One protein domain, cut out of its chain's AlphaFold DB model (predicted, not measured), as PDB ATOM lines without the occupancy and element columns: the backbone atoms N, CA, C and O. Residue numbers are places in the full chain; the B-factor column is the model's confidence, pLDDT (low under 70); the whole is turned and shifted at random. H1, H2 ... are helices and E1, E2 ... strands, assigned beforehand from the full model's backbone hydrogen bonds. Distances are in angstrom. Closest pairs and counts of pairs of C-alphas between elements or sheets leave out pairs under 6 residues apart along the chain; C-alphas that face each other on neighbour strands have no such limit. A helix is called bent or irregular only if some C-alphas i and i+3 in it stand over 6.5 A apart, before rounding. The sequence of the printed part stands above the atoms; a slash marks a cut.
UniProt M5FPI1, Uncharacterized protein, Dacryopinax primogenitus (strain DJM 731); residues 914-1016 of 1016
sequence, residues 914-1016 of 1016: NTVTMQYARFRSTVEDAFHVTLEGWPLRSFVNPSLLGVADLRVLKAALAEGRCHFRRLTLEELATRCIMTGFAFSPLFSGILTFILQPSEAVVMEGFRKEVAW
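AT A GLANCE: This is residues 914 to 1016 of the 1016 residues of an uncharacterized protein of Dacryopinax primogenitus (strain DJM 731) (UniProt M5FPI1). A long, open string of parts: a short two-stranded ribbon, E1 and E2, has H1 packed near E1, H2 and a long loop toward one end of the model, and H3 leading away from E2 toward a free tail. That tail, residues 984 to 1016, sticks out with H4 and H5 in it and packs on nothing else. The printed part has 103 residues with five named helices and two named strands, in the order H1, E1, H2, E2, H3, H4, H5; the sheet's order is E1 - E2, antiparallel, and the class is mostly helix. The whole is extended, with a radius of gyration of the C-alphas of 20.2 A, and the C-alphas span 60 by 32 by 26 A.

IN THESE COORDINATES: H1 is residues 920 to 931, 14.3 A long, and begins at C-alpha 920 at (106.433, 97.237, 121.706); it is irregular, with C-alphas 921 and 924 8.4 A apart. E1 is residues 933 to 936, 9.5 A long. H2, residues 951 to 962, is 16.3 A long and begins at C-alpha 951 at (100.515, 87.369, 107.361). E2 is residues 967 to 970, 10.1 A long. H3 is residues 973 to 985, 18.4 A long. H4 is residues 989 to 998, 15.2 A long. H5 is residues 1006 to 1013, 11.8 A long, and ends at C-alpha 1013 at (126.032, 131.913, 125.837).

HOW THE PARTS SIT: E1 and E2 are antiparallel neighbours, with 144 degrees between their directions. N 934 and O 969 are 2.8 A apart and N 969 and O 934 are 2.9 A apart, both within hydrogen-bond range. The closest C-alphas of H1 and E1 are those of Glu 928 and Thr 934, 5.2 A apart. H1 and E2 are apart. The closest C-alphas of H2 and E2 are those of Leu 961 and His 967, 6.3 A apart. H1 and H3 are close but not clearly touching, their closest C-alphas being those of Asp 929 and Leu 976 at 7.4 A; they run opposite ways at a steep tilt of 58 degrees. H3 and H4 are close but not clearly touching, with the C-alphas of Phe 985 and Ser 992 closest at 7.7 A, and their lines are about perpendicular at 78 degrees. H4 and H5 are apart. In H2 and H3 every O i to N i+4 pair is within hydrogen-bond range; in H1 4 of 8 are, in H4 5 of 6, and in H5 1 of 4, beside 2 of 5 O i to N i+3 pairs.

THE WHOLE: The two C-alphas farthest apart are those of Val 951 and Ser 1002, at 60.3 A. Without the stretch that stands free, the body of 70 residues spans 38 by 30 by 20 A. The printed part has no cut and ends at residue 1016, the chain's last. The link from E1 to H2, 14 residues, is long. The mean pLDDT of the printed part is 75.1, and residues 914 to 918 and 984 to 1016 are under 70.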
ATOM      1  N   ASN A 914     116.576  88.703 130.682       42.50
ATOM      2  CA  ASN A 914     115.423  88.021 130.053       42.50
ATOM      3  C   ASN A 914     114.030  88.648 130.332       42.50
ATOM      4  O   ASN A 914     113.022  88.140 129.842       42.50
ATOM      5  N   THR A 915     113.942  89.728 131.117       43.25
ATOM      6  CA  THR A 915     112.723  90.550 131.245       43.25
ATOM      7  C   THR A 915     112.608  91.641 130.173       43.25
ATOM      8  O   THR A 915     111.532  92.213 130.005       43.25
ATOM      9  N   VAL A 916     113.669  91.886 129.394       48.09
ATOM     10  CA  VAL A 916     113.664  92.731 128.188       48.09
ATOM     11  C   VAL A 916     113.130  91.920 127.001       48.09
ATOM     12  O   VAL A 916     113.755  91.775 125.954       48.09
ATOM     13  N   THR A 917     111.905  91.410 127.140       51.38
ATOM     14  CA  THR A 917     111.046  91.297 125.962       51.38
ATOM     15  C   THR A 917     110.824  92.720 125.461       51.38
ATOM     16  O   THR A 917     110.293  93.550 126.200       51.38
ATOM     17  N   MET A 918     111.281  93.030 124.241       59.50
ATOM     18  CA  MET A 918     111.198  94.390 123.697       59.50
ATOM     19  C   MET A 918     109.758  94.898 123.822       59.50
ATOM     20  O   MET A 918     108.826  94.284 123.297       59.50
ATOM     21  N   GLN A 919     109.550  95.962 124.598       78.69
ATOM     22  CA  GLN A 919     108.208  96.353 125.018       78.69
ATOM     23  C   GLN A 919     107.562  97.189 123.916       78.69
ATOM     24  O   GLN A 919     107.516  98.403 124.023       78.69
ATOM     25  N   TYR A 920     107.045  96.554 122.859       86.94
ATOM     26  CA  TYR A 920     106.433  97.237 121.706       86.94
ATOM     27  C   TYR A 920     105.407  98.315 122.123       86.94
ATOM     28  O   TYR A 920     105.480  99.454 121.672       86.94
ATOM     29  N   ALA A 921     104.540  98.021 123.102       84.00
ATOM     30  CA  ALA A 921     103.574  98.980 123.660       84.00
ATOM     31  C   ALA A 921     104.197 100.185 124.415       84.00
ATOM     32  O   ALA A 921     103.488 101.119 124.784       84.00
ATOM     33  N   ARG A 922     105.509 100.160 124.669       86.81
ATOM     34  CA  ARG A 922     106.337 101.214 125.277       86.81
ATOM     35  C   ARG A 922     107.632 101.438 124.478       86.81
ATOM     36  O   ARG A 922     108.643 101.832 125.052       86.81
ATOM     37  N   PHE A 923     107.625 101.170 123.169       89.62
ATOM     38  CA  PHE A 923     108.837 101.204 122.339       89.62
ATOM     39  C   PHE A 923     109.574 102.543 122.454       89.62
ATOM     40  O   PHE A 923     110.784 102.557 122.651       89.62
ATOM     41  N   ARG A 924     108.821 103.652 122.492       88.31
ATOM     42  CA  ARG A 924     109.354 104.997 122.744       88.31
ATOM     43  C   ARG A 924     110.216 105.065 124.009       88.31
ATOM     44  O   ARG A 924     111.417 105.272 123.918       88.31
ATOM     45  N   SER A 925     109.637 104.772 125.172       85.94
ATOM     46  CA  SER A 925     110.315 104.924 126.467       85.94
ATOM     47  C   SER A 925     111.222 103.766 126.892       85.94
ATOM     48  O   SER A 925     111.805 103.817 127.972       85.94
ATOM     49  N   THR A 926     111.335 102.706 126.086       83.50
ATOM     50  CA  THR A 926     112.179 101.531 126.403       83.50
ATOM     51  C   THR A 926     113.209 101.187 125.335       83.50
ATOM     52  O   THR A 926     114.140 100.443 125.633       83.50
ATOM     53  N   VAL A 927     113.067 101.719 124.118       87.62
ATOM     54  CA  VAL A 927     114.007 101.515 123.011       87.62
ATOM     55  C   VAL A 927     114.457 102.855 122.444       87.62
ATOM     56  O   VAL A 927     115.652 103.126 122.443       87.62
ATOM     57  N   GLU A 928     113.531 103.725 122.033       93.00
ATOM     58  CA  GLU A 928     113.909 104.996 121.397       93.00
ATOM     59  C   GLU A 928     114.660 105.918 122.364       93.00
ATOM     60  O   GLU A 928     115.717 106.445 122.022       93.00
ATOM     61  N   ASP A 929     114.176 106.053 123.598       86.88
ATOM     62  CA  ASP A 929     114.810 106.890 124.620       86.88
ATOM     63  C   ASP A 929     116.096 106.243 125.191       86.88
ATOM     64  O   ASP A 929     116.969 106.951 125.687       86.88
ATOM     65  N   ALA A 930     116.241 104.912 125.089       87.44
ATOM     66  CA  ALA A 930     117.354 104.144 125.669       87.44
ATOM     67  C   ALA A 930     118.546 103.941 124.716       87.44
ATOM     68  O   ALA A 930     119.690 104.013 125.156       87.44
ATOM     69  N   PHE A 931     118.281 103.701 123.427       89.19
ATOM     70  CA  PHE A 931     119.293 103.500 122.375       89.19
ATOM     71  C   PHE A 931     119.373 104.684 121.398       89.19
ATOM     72  O   PHE A 931     120.165 104.668 120.461       89.19
ATOM     73  N   HIS A 932     118.550 105.718 121.601       94.31
ATOM     74  CA  HIS A 932     118.512 106.937 120.788       94.31
ATOM     75  C   HIS A 932     118.179 106.678 119.305       94.31
ATOM     76  O   HIS A 932     118.691 107.351 118.413       94.31
ATOM     77  N   VAL A 933     117.296 105.709 119.031       94.31
ATOM     78  CA  VAL A 933     116.871 105.299 117.679       94.31
ATOM     79  C   VAL A 933     115.346 105.241 117.588       94.31
ATOM     80  O   VAL A 933     114.711 104.479 118.308       94.31
ATOM     81  N   THR A 934     114.761 106.005 116.668       95.31
ATOM     82  CA  THR A 934     113.333 105.959 116.313       95.31
ATOM     83  C   THR A 934     113.095 105.057 115.099       95.31
ATOM     84  O   THR A 934     114.007 104.820 114.305       95.31
ATOM     85  N   LEU A 935     111.872 104.548 114.937       95.62
ATOM     86  CA  LEU A 935     111.452 103.805 113.744       95.62
ATOM     87  C   LEU A 935     110.469 104.654 112.938       95.62
ATOM     88  O   LEU A 935     109.306 104.813 113.315       95.62
ATOM     89  N   GLU A 936     110.941 105.213 111.828       96.19
ATOM     90  CA  GLU A 936     110.142 106.105 110.990       96.19
ATOM     91  C   GLU A 936     109.314 105.325 109.968       96.19
ATOM     92  O   GLU A 936     109.680 104.229 109.545       96.19
ATOM     93  N   GLY A 937     108.159 105.890 109.599       96.31
ATOM     94  CA  GLY A 937     107.295 105.374 108.533       96.31
ATOM     95  C   GLY A 937     106.728 103.960 108.738       96.31
ATOM     96  O   GLY A 937     106.381 103.286 107.766       96.31
ATOM     97  N   TRP A 938     106.588 103.517 109.993       95.94
ATOM     98  CA  TRP A 938     105.903 102.267 110.341       95.94
ATOM     99  C   TRP A 938     104.509 102.193 109.678       95.94
ATOM    100  O   TRP A 938     103.656 103.039 109.956       95.94
ATOM    101  N   PRO A 939     104.234 101.201 108.810       97.00
ATOM    102  CA  PRO A 939     103.095 101.257 107.887       97.00
ATOM    103  C   PRO A 939     101.778 100.726 108.477       97.00
ATOM    104  O   PRO A 939     100.772 100.654 107.770       97.00
ATOM    105  N   LEU A 940     101.774 100.299 109.744       96.69
ATOM    106  CA  LEU A 940     100.619  99.695 110.412       96.69
ATOM    107  C   LEU A 940     100.046 100.653 111.463       96.69
ATOM    108  O   LEU A 940     100.766 101.450 112.057       96.69
ATOM    109  N   ARG A 941      98.742 100.540 111.749       95.31
ATOM    110  CA  ARG A 941      98.021 101.453 112.666       95.31
ATOM    111  C   ARG A 941      98.530 101.453 114.113       95.31
ATOM    112  O   ARG A 941      98.193 102.360 114.868       95.31
ATOM    113  N   SER A 942      99.286 100.438 114.520       93.00
ATOM    114  CA  SER A 942      99.851 100.313 115.863       93.00
ATOM    115  C   SER A 942     101.206  99.611 115.820       93.00
ATOM    116  O   SER A 942     101.446  98.736 114.984       93.00
ATOM    117  N   PHE A 943     102.105  99.996 116.727       93.38
ATOM    118  CA  PHE A 943     103.394  99.335 116.908       93.38
ATOM    119  C   PHE A 943     103.240  98.193 117.921       93.38
ATOM    120  O   PHE A 943     103.116  98.415 119.125       93.38
ATOM    121  N   VAL A 944     103.169  96.961 117.416       92.31
ATOM    122  CA  VAL A 944     102.902  95.745 118.200       92.31
ATOM    123  C   VAL A 944     103.976  94.689 117.954       92.31
ATOM    124  O   VAL A 944     104.741  94.775 116.997       92.31
ATOM    125  N   ASN A 945     104.032  93.681 118.825       87.25
ATOM    126  CA  ASN A 945     104.972  92.572 118.693       87.25
ATOM    127  C   ASN A 945     104.743  91.823 117.358       87.25
ATOM    128  O   ASN A 945     103.598  91.454 117.096       87.25
ATOM    129  N   PRO A 946     105.781  91.538 116.546       85.44
ATOM    130  CA  PRO A 946     105.682  90.736 115.328       85.44
ATOM    131  C   PRO A 946     104.985  89.382 115.493       85.44
ATOM    132  O   PRO A 946     104.376  88.908 114.540       85.44
ATOM    133  N   SER A 947     104.993  88.779 116.689       85.06
ATOM    134  CA  SER A 947     104.224  87.553 116.973       85.06
ATOM    135  C   SER A 947     102.698  87.744 117.009       85.06
ATOM    136  O   SER A 947     101.964  86.758 117.060       85.06
ATOM    137  N   LEU A 948     102.222  88.993 116.989       89.06
ATOM    138  CA  LEU A 948     100.814  89.390 116.911       89.06
ATOM    139  C   LEU A 948     100.427  89.935 115.523       89.06
ATOM    140  O   LEU A 948      99.259  90.253 115.310       89.06
ATOM    141  N   LEU A 949     101.382  90.073 114.595       94.25
ATOM    142  CA  LEU A 949     101.122  90.551 113.238       94.25
ATOM    143  C   LEU A 949     100.585  89.418 112.358       94.25
ATOM    144  O   LEU A 949     101.137  88.315 112.330       94.25
ATOM    145  N   GLY A 950      99.524  89.693 111.600       94.44
ATOM    146  CA  GLY A 950      99.004  88.761 110.611       94.44
ATOM    147  C   GLY A 950      99.930  88.637 109.400       94.44
ATOM    148  O   GLY A 950     100.750  89.507 109.108       94.44
ATOM    149  N   VAL A 951      99.754  87.572 108.612       92.56
ATOM    150  CA  VAL A 951     100.515  87.369 107.361       92.56
ATOM    151  C   VAL A 951     100.296  88.521 106.362       92.56
ATOM    152  O   VAL A 951     101.180  88.811 105.559       92.56
ATOM    153  N   ALA A 952      99.148  89.205 106.421       94.56
ATOM    154  CA  ALA A 952      98.892  90.425 105.656       94.56
ATOM    155  C   ALA A 952      99.740  91.608 106.161       94.56
ATOM    156  O   ALA A 952     100.450  92.229 105.369       94.56
ATOM    157  N   ASP A 953      99.741  91.864 107.471       96.12
ATOM    158  CA  ASP A 953     100.515  92.943 108.096       96.12
ATOM    159  C   ASP A 953     102.022  92.764 107.870       96.12
ATOM    160  O   ASP A 953     102.720  93.714 107.527       96.12
ATOM    161  N   LEU A 954     102.518  91.525 107.966       94.81
ATOM    162  CA  LEU A 954     103.914  91.179 107.683       94.81
ATOM    163  C   LEU A 954     104.302  91.412 106.213       94.81
ATOM    164  O   LEU A 954     105.452  91.757 105.942       94.81
ATOM    165  N   ARG A 955     103.370  91.273 105.256       94.81
ATOM    166  CA  ARG A 955     103.616  91.641 103.846       94.81
ATOM    167  C   ARG A 955     103.699  93.156 103.674       94.81
ATOM    168  O   ARG A 955     104.613  93.620 103.002       94.81
ATOM    169  N   VAL A 956     102.794  93.911 104.301       96.94
ATOM    170  CA  VAL A 956     102.792  95.387 104.271       96.94
ATOM    171  C   VAL A 956     104.053  95.953 104.934       96.94
ATOM    172  O   VAL A 956     104.692  96.846 104.380       96.94
ATOM    173  N   LEU A 957     104.455  95.390 106.076       96.25
ATOM    174  CA  LEU A 957     105.690  95.747 106.769       96.25
ATOM    175  C   LEU A 957     106.930  95.404 105.937       96.25
ATOM    176  O   LEU A 957     107.793  96.260 105.765       96.25
ATOM    177  N   LYS A 958     107.004  94.195 105.357       95.50
ATOM    178  CA  LYS A 958     108.113  93.820 104.465       95.50
ATOM    179  C   LYS A 958     108.214  94.753 103.255       95.50
ATOM    180  O   LYS A 958     109.324  95.121 102.889       95.50
ATOM    181  N   ALA A 959     107.086  95.126 102.651       96.25
ATOM    182  CA  ALA A 959     107.053  96.057 101.526       96.25
ATOM    183  C   ALA A 959     107.602  97.435 101.932       96.25
ATOM    184  O   ALA A 959     108.554  97.913 101.326       96.25
ATOM    185  N   ALA A 960     107.116  98.019 103.033       97.56
ATOM    186  CA  ALA A 960     107.613  99.314 103.505       97.56
ATOM    187  C   ALA A 960     109.102  99.298 103.905       97.56
ATOM    188  O   ALA A 960     109.792 100.282 103.659       97.56
ATOM    189  N   LEU A 961     109.602  98.201 104.489       95.25
ATOM    190  CA  LEU A 961     111.030  98.023 104.795       95.25
ATOM    191  C   LEU A 961     111.880  97.918 103.514       95.25
ATOM    192  O   LEU A 961     112.929  98.545 103.421       95.25
ATOM    193  N   ALA A 962     111.429  97.150 102.515       93.88
ATOM    194  CA  ALA A 962     112.142  96.980 101.245       93.88
ATOM    195  C   ALA A 962     112.109  98.242 100.361       93.88
ATOM    196  O   ALA A 962     113.056  98.510  99.631       93.88
ATOM    197  N   GLU A 963     111.039  99.032 100.449       97.31
ATOM    198  CA  GLU A 963     110.882 100.324  99.767       97.31
ATOM    199  C   GLU A 963     111.546 101.491 100.531       97.31
ATOM    200  O   GLU A 963     111.356 102.648 100.162       97.31
ATOM    201  N   GLY A 964     112.242 101.233 101.648       95.94
ATOM    202  CA  GLY A 964     112.850 102.258 102.514       95.94
ATOM    203  C   GLY A 964     111.857 103.164 103.262       95.94
ATOM    204  O   GLY A 964     112.256 103.919 104.149       95.94
ATOM    205  N   ARG A 965     110.553 103.070 102.962       97.69
ATOM    206  CA  ARG A 965     109.476 103.839 103.608       97.69
ATOM    207  C   ARG A 965     109.367 103.589 105.109       97.69
ATOM    208  O   ARG A 965     108.874 104.465 105.801       97.69
ATOM    209  N   CYS A 966     109.799 102.428 105.594       97.81
ATOM    210  CA  CYS A 966     109.949 102.126 107.012       97.81
ATOM    211  C   CYS A 966     111.431 101.863 107.300       97.81
ATOM    212  O   CYS A 966     111.996 100.940 106.716       97.81
ATOM    213  N   HIS A 967     112.060 102.627 108.194       96.38
ATOM    214  CA  HIS A 967     113.472 102.430 108.553       96.38
ATOM    215  C   HIS A 967     113.802 102.986 109.945       96.38
ATOM    216  O   HIS A 967     113.129 103.879 110.459       96.38
ATOM    217  N   PHE A 968     114.846 102.441 110.572       95.38
ATOM    218  CA  PHE A 968     115.370 102.965 111.831       95.38
ATOM    219  C   PHE A 968     116.246 104.195 111.562       95.38
ATOM    220  O   PHE A 968     117.143 104.135 110.722       95.38
ATOM    221  N   ARG A 969     116.017 105.287 112.296       96.81
ATOM    222  CA  ARG A 969     116.823 106.516 112.248       96.81
ATOM    223  C   ARG A 969     117.308 106.865 113.654       96.81
ATOM    224  O   ARG A 969     116.541 106.789 114.613       96.81
ATOM    225  N   ARG A 970     118.567 107.286 113.791       95.94
ATOM    226  CA  ARG A 970     119.073 107.848 115.054       95.94
ATOM    227  C   ARG A 970     118.356 109.169 115.355       95.94
ATOM    228  O   ARG A 970     118.224 110.014 114.469       95.94
ATOM    229  N   LEU A 971     117.891 109.335 116.589       95.81
ATOM    230  CA  LEU A 971     117.324 110.593 117.070       95.81
ATOM    231  C   LEU A 971     118.413 111.674 117.088       95.81
ATOM    232  O   LEU A 971     119.546 111.407 117.495       95.81
ATOM    233  N   THR A 972     118.076 112.890 116.660       96.50
ATOM    234  CA  THR A 972     118.986 114.038 116.769       96.50
ATOM    235  C   THR A 972     119.107 114.495 118.225       96.50
ATOM    236  O   THR A 972     118.260 114.190 119.066       96.50
ATOM    237  N   LEU A 973     120.146 115.278 118.536       93.25
ATOM    238  CA  LEU A 973     120.308 115.871 119.869       93.25
ATOM    239  C   LEU A 973     119.116 116.766 120.254       93.25
ATOM    240  O   LEU A 973     118.733 116.794 121.420       93.25
ATOM    241  N   GLU A 974     118.484 117.430 119.283       94.88
ATOM    242  CA  GLU A 974     117.276 118.236 119.492       94.88
ATOM    243  C   GLU A 974     116.052 117.364 119.806       94.88
ATOM    244  O   GLU A 974     115.289 117.674 120.723       94.88
ATOM    245  N   GLU A 975     115.872 116.237 119.106       93.88
ATOM    246  CA  GLU A 975     114.787 115.290 119.392       93.88
ATOM    247  C   GLU A 975     114.963 114.625 120.766       93.88
ATOM    248  O   GLU A 975     113.984 114.443 121.494       93.88
ATOM    249  N   LEU A 976     116.204 114.302 121.145       91.69
ATOM    250  CA  LEU A 976     116.546 113.780 122.470       91.69
ATOM    251  C   LEU A 976     116.296 114.824 123.565       91.69
ATOM    252  O   LEU A 976     115.603 114.516 124.533       91.69
ATOM    253  N   ALA A 977     116.767 116.063 123.396       90.69
ATOM    254  CA  ALA A 977     116.492 117.156 124.331       90.69
ATOM    255  C   ALA A 977     114.980 117.387 124.497       90.69
ATOM    256  O   ALA A 977     114.473 117.433 125.621       90.69
ATOM    257  N   THR A 978     114.238 117.426 123.386       91.44
ATOM    258  CA  THR A 978     112.770 117.541 123.381       91.44
ATOM    259  C   THR A 978     112.111 116.399 124.164       91.44
ATOM    260  O   THR A 978     111.237 116.643 125.000       91.44
ATOM    261  N   ARG A 979     112.556 115.148 123.970       87.50
ATOM    262  CA  ARG A 979     112.057 113.977 124.716       87.50
ATOM    263  C   ARG A 979     112.396 114.032 126.203       87.50
ATOM    264  O   ARG A 979     111.520 113.750 127.020       87.50
ATOM    265  N   CYS A 980     113.613 114.426 126.575       85.19
ATOM    266  CA  CYS A 980     114.011 114.611 127.974       85.19
ATOM    267  C   CYS A 980     113.145 115.670 128.675       85.19
ATOM    268  O   CYS A 980     112.723 115.457 129.810       85.19
ATOM    269  N   ILE A 981     112.802 116.763 127.986       87.94
ATOM    270  CA  ILE A 981     111.872 117.779 128.497       87.94
ATOM    271  C   ILE A 981     110.469 117.174 128.682       87.94
ATOM    272  O   ILE A 981     109.926 117.212 129.788       87.94
ATOM    273  N   MET A 982     109.889 116.561 127.642       80.19
ATOM    274  CA  MET A 982     108.526 116.008 127.715       80.19
ATOM    275  C   MET A 982     108.374 114.866 128.736       80.19
ATOM    276  O   MET A 982     107.323 114.746 129.365       80.19
ATOM    277  N   THR A 983     109.404 114.037 128.927       78.25
ATOM    278  CA  THR A 983     109.396 112.956 129.932       78.25
ATOM    279  C   THR A 983     109.664 113.473 131.347       78.25
ATOM    280  O   THR A 983     109.008 113.017 132.285       78.25
ATOM    281  N   GLY A 984     110.544 114.467 131.514       69.38
ATOM    282  CA  GLY A 984     110.823 115.103 132.805       69.38
ATOM    283  C   GLY A 984     109.594 115.788 133.413       69.38
ATOM    284  O   GLY A 984     109.293 115.585 134.591       69.38
ATOM    285  N   PHE A 985     108.820 116.518 132.599       61.12
ATOM    286  CA  PHE A 985     107.573 117.155 133.047       61.12
ATOM    287  C   PHE A 985     106.496 116.157 133.513       61.12
ATOM    288  O   PHE A 985     105.654 116.514 134.336       61.12
ATOM    289  N   ALA A 986     106.526 114.903 133.050       55.34
ATOM    290  CA  ALA A 986     105.530 113.894 133.415       55.34
ATOM    291  C   ALA A 986     105.736 113.271 134.813       55.34
ATOM    292  O   ALA A 986     104.826 112.616 135.321       55.34
ATOM    293  N   PHE A 987     106.911 113.445 135.437       50.09
ATOM    294  CA  PHE A 987     107.308 112.686 136.635       50.09
ATOM    295  C   PHE A 987     107.350 113.470 137.958       50.09
ATOM    296  O   PHE A 987     107.630 112.870 138.997       50.09
ATOM    297  N   SER A 988     107.042 114.774 137.974       44.16
ATOM    298  CA  SER A 988     107.042 115.567 139.216       44.16
ATOM    299  C   SER A 988     105.888 116.578 139.310       44.16
ATOM    300  O   SER A 988     106.008 117.708 138.828       44.16
ATOM    301  N   PRO A 989     104.795 116.236 140.026       52.94
ATOM    302  CA  PRO A 989     103.738 117.191 140.373       52.94
ATOM    303  C   PRO A 989     104.252 118.401 141.176       52.94
ATOM    304  O   PRO A 989     103.684 119.487 141.092       52.94
ATOM    305  N   LEU A 990     105.350 118.229 141.925       53.53
ATOM    306  CA  LEU A 990     105.973 119.286 142.729       53.53
ATOM    307  C   LEU A 990     106.630 120.374 141.865       53.53
ATOM    308  O   LEU A 990     106.532 121.553 142.200       53.53
ATOM    309  N   PHE A 991     107.248 120.015 140.734       50.00
ATOM    310  CA  PHE A 991     107.870 121.007 139.846       50.00
ATOM    311  C   PHE A 991     106.845 121.854 139.087       50.00
ATOM    312  O   PHE A 991     107.095 123.039 138.864       50.00
ATOM    313  N   SER A 992     105.674 121.295 138.758       48.41
ATOM    314  CA  SER A 992     104.586 122.065 138.140       48.41
ATOM    315  C   SER A 992     104.123 123.213 139.041       48.41
ATOM    316  O   SER A 992     103.914 124.314 138.548       48.41
ATOM    317  N   GLY A 993     104.007 122.988 140.356       50.56
ATOM    318  CA  GLY A 993     103.648 124.050 141.302       50.56
ATOM    319  C   GLY A 993     104.713 125.147 141.406       50.56
ATOM    320  O   GLY A 993     104.375 126.325 141.476       50.56
ATOM    321  N   ILE A 994     105.997 124.773 141.368       53.34
ATOM    322  CA  ILE A 994     107.119 125.712 141.510       53.34
ATOM    323  C   ILE A 994     107.288 126.585 140.256       53.34
ATOM    324  O   ILE A 994     107.416 127.801 140.387       53.34
ATOM    325  N   LEU A 995     107.228 126.016 139.043       43.16
ATOM    326  CA  LEU A 995     107.362 126.812 137.811       43.16
ATOM    327  C   LEU A 995     106.225 127.833 137.654       43.16
ATOM    328  O   LEU A 995     106.481 128.980 137.291       43.16
ATOM    329  N   THR A 996     104.985 127.451 137.982       46.50
ATOM    330  CA  THR A 996     103.827 128.361 137.940       46.50
ATOM    331  C   THR A 996     103.920 129.492 138.975       46.50
ATOM    332  O   THR A 996     103.323 130.543 138.767       46.50
ATOM    333  N   PHE A 997     104.687 129.319 140.057       47.91
ATOM    334  CA  PHE A 997     104.898 130.355 141.078       47.91
ATOM    335  C   PHE A 997     106.080 131.294 140.771       47.91
ATOM    336  O   PHE A 997     106.149 132.390 141.317       47.91
ATOM    337  N   ILE A 998     107.011 130.876 139.904       47.19
ATOM    338  CA  ILE A 998     108.204 131.656 139.523       47.19
ATOM    339  C   ILE A 998     107.975 132.477 138.239       47.19
ATOM    340  O   ILE A 998     108.632 133.496 138.043       47.19
ATOM    341  N   LEU A 999     107.043 132.070 137.368       45.53
ATOM    342  CA  LEU A 999     106.853 132.664 136.036       45.53
ATOM    343  C   LEU A 999     105.542 133.460 135.895       45.53
ATOM    344  O   LEU A 999     104.668 133.120 135.098       45.53
ATOM    345  N   GLN A1000     105.447 134.573 136.628       36.88
ATOM    346  CA  GLN A1000     104.586 135.721 136.299       36.88
ATOM    347  C   GLN A1000     105.351 137.048 136.515       36.88
ATOM    348  O   GLN A1000     106.346 137.063 137.236       36.88
ATOM    349  N   PRO A1001     105.030 138.116 135.756       45.53
ATOM    350  CA  PRO A1001     105.951 138.477 134.674       45.53
ATOM    351  C   PRO A1001     106.796 139.743 134.883       45.53
ATOM    352  O   PRO A1001     106.339 140.752 135.415       45.53
ATOM    353  N   SER A1002     107.987 139.726 134.281       38.12
ATOM    354  CA  SER A1002     108.720 140.918 133.829       38.12
ATOM    355  C   SER A1002     109.472 140.611 132.521       38.12
ATOM    356  O   SER A1002     110.644 140.238 132.495       38.12
ATOM    357  N   GLU A1003     108.763 140.723 131.397       48.59
ATOM    358  CA  GLU A1003     109.312 140.455 130.062       48.59
ATOM    359  C   GLU A1003     110.314 141.541 129.633       48.59
ATOM    360  O   GLU A1003     109.931 142.694 129.462       48.59
ATOM    361  N   ALA A1004     111.586 141.161 129.442       43.44
ATOM    362  CA  ALA A1004     112.546 141.782 128.506       43.44
ATOM    363  C   ALA A1004     113.939 141.131 128.611       43.44
ATOM    364  O   ALA A1004     114.528 140.723 127.615       43.44
ATOM    365  N   VAL A1005     114.480 141.052 129.832       47.22
ATOM    366  CA  VAL A1005     115.941 140.999 130.052       47.22
ATOM    367  C   VAL A1005     116.562 139.611 129.827       47.22
ATOM    368  O   VAL A1005     117.691 139.510 129.354       47.22
ATOM    369  N   VAL A1006     115.840 138.527 130.133       45.84
ATOM    370  CA  VAL A1006     116.419 137.166 130.183       45.84
ATOM    371  C   VAL A1006     116.774 136.608 128.793       45.84
ATOM    372  O   VAL A1006     117.778 135.912 128.643       45.84
ATOM    373  N   MET A1007     116.002 136.949 127.754       39.19
ATOM    374  CA  MET A1007     116.192 136.408 126.397       39.19
ATOM    375  C   MET A1007     117.437 136.954 125.676       39.19
ATOM    376  O   MET A1007     117.964 136.295 124.783       39.19
ATOM    377  N   GLU A1008     117.925 138.134 126.070       39.91
ATOM    378  CA  GLU A1008     119.127 138.755 125.496       39.91
ATOM    379  C   GLU A1008     120.416 138.098 126.025       39.91
ATOM    380  O   GLU A1008     121.391 137.957 125.287       39.91
ATOM    381  N   GLY A1009     120.411 137.644 127.286       41.25
ATOM    382  CA  GLY A1009     121.516 136.881 127.876       41.25
ATOM    383  C   GLY A1009     121.624 135.474 127.285       41.25
ATOM    384  O   GLY A1009     122.686 135.083 126.804       41.25
ATOM    385  N   PHE A1010     120.501 134.751 127.219       37.50
ATOM    386  CA  PHE A1010     120.472 133.359 126.745       37.50
ATOM    387  C   PHE A1010     120.891 133.197 125.269       37.50
ATOM    388  O   PHE A1010     121.313 132.123 124.852       37.50
ATOM    389  N   ARG A1011     120.824 134.269 124.465       40.44
ATOM    390  CA  ARG A1011     121.335 134.288 123.083       40.44
ATOM    391  C   ARG A1011     122.852 134.459 122.960       40.44
ATOM    392  O   ARG A1011     123.370 134.226 121.873       40.44
ATOM    393  N   LYS A1012     123.559 134.873 124.018       39.53
ATOM    394  CA  LYS A1012     125.012 135.134 123.975       39.53
ATOM    395  C   LYS A1012     125.854 133.959 124.470       39.53
ATOM    396  O   LYS A1012     126.951 133.776 123.962       39.53
ATOM    397  N   GLU A1013     125.333 133.128 125.374       37.88
ATOM    398  CA  GLU A1013     126.032 131.913 125.837       37.88
ATOM    399  C   GLU A1013     125.890 130.712 124.881       37.88
ATOM    400  O   GLU A1013     126.683 129.784 124.949       37.88
ATOM    401  N   VAL A1014     124.926 130.733 123.951       40.50
ATOM    402  CA  VAL A1014     124.725 129.678 122.926       40.50
ATOM    403  C   VAL A1014     125.519 129.974 121.632       40.50
ATOM    404  O   VAL A1014     125.342 129.316 120.611       40.50
ATOM    405  N   ALA A1015     126.398 130.981 121.656       34.53
ATOM    406  CA  ALA A1015     127.171 131.462 120.506       34.53
ATOM    407  C   ALA A1015     128.700 131.408 120.737       34.53
ATOM    408  O   ALA A1015     129.433 132.233 120.183       34.53
ATOM    409  N   TRP A1016     129.163 130.464 121.566       33.75
ATOM    410  CA  TRP A1016     130.572 130.226 121.901       33.75
ATOM    411  C   TRP A1016     130.892 128.725 121.900       33.75
ATOM    412  O   TRP A1016     130.017 127.956 122.359       33.75
TER     413      TRP A1016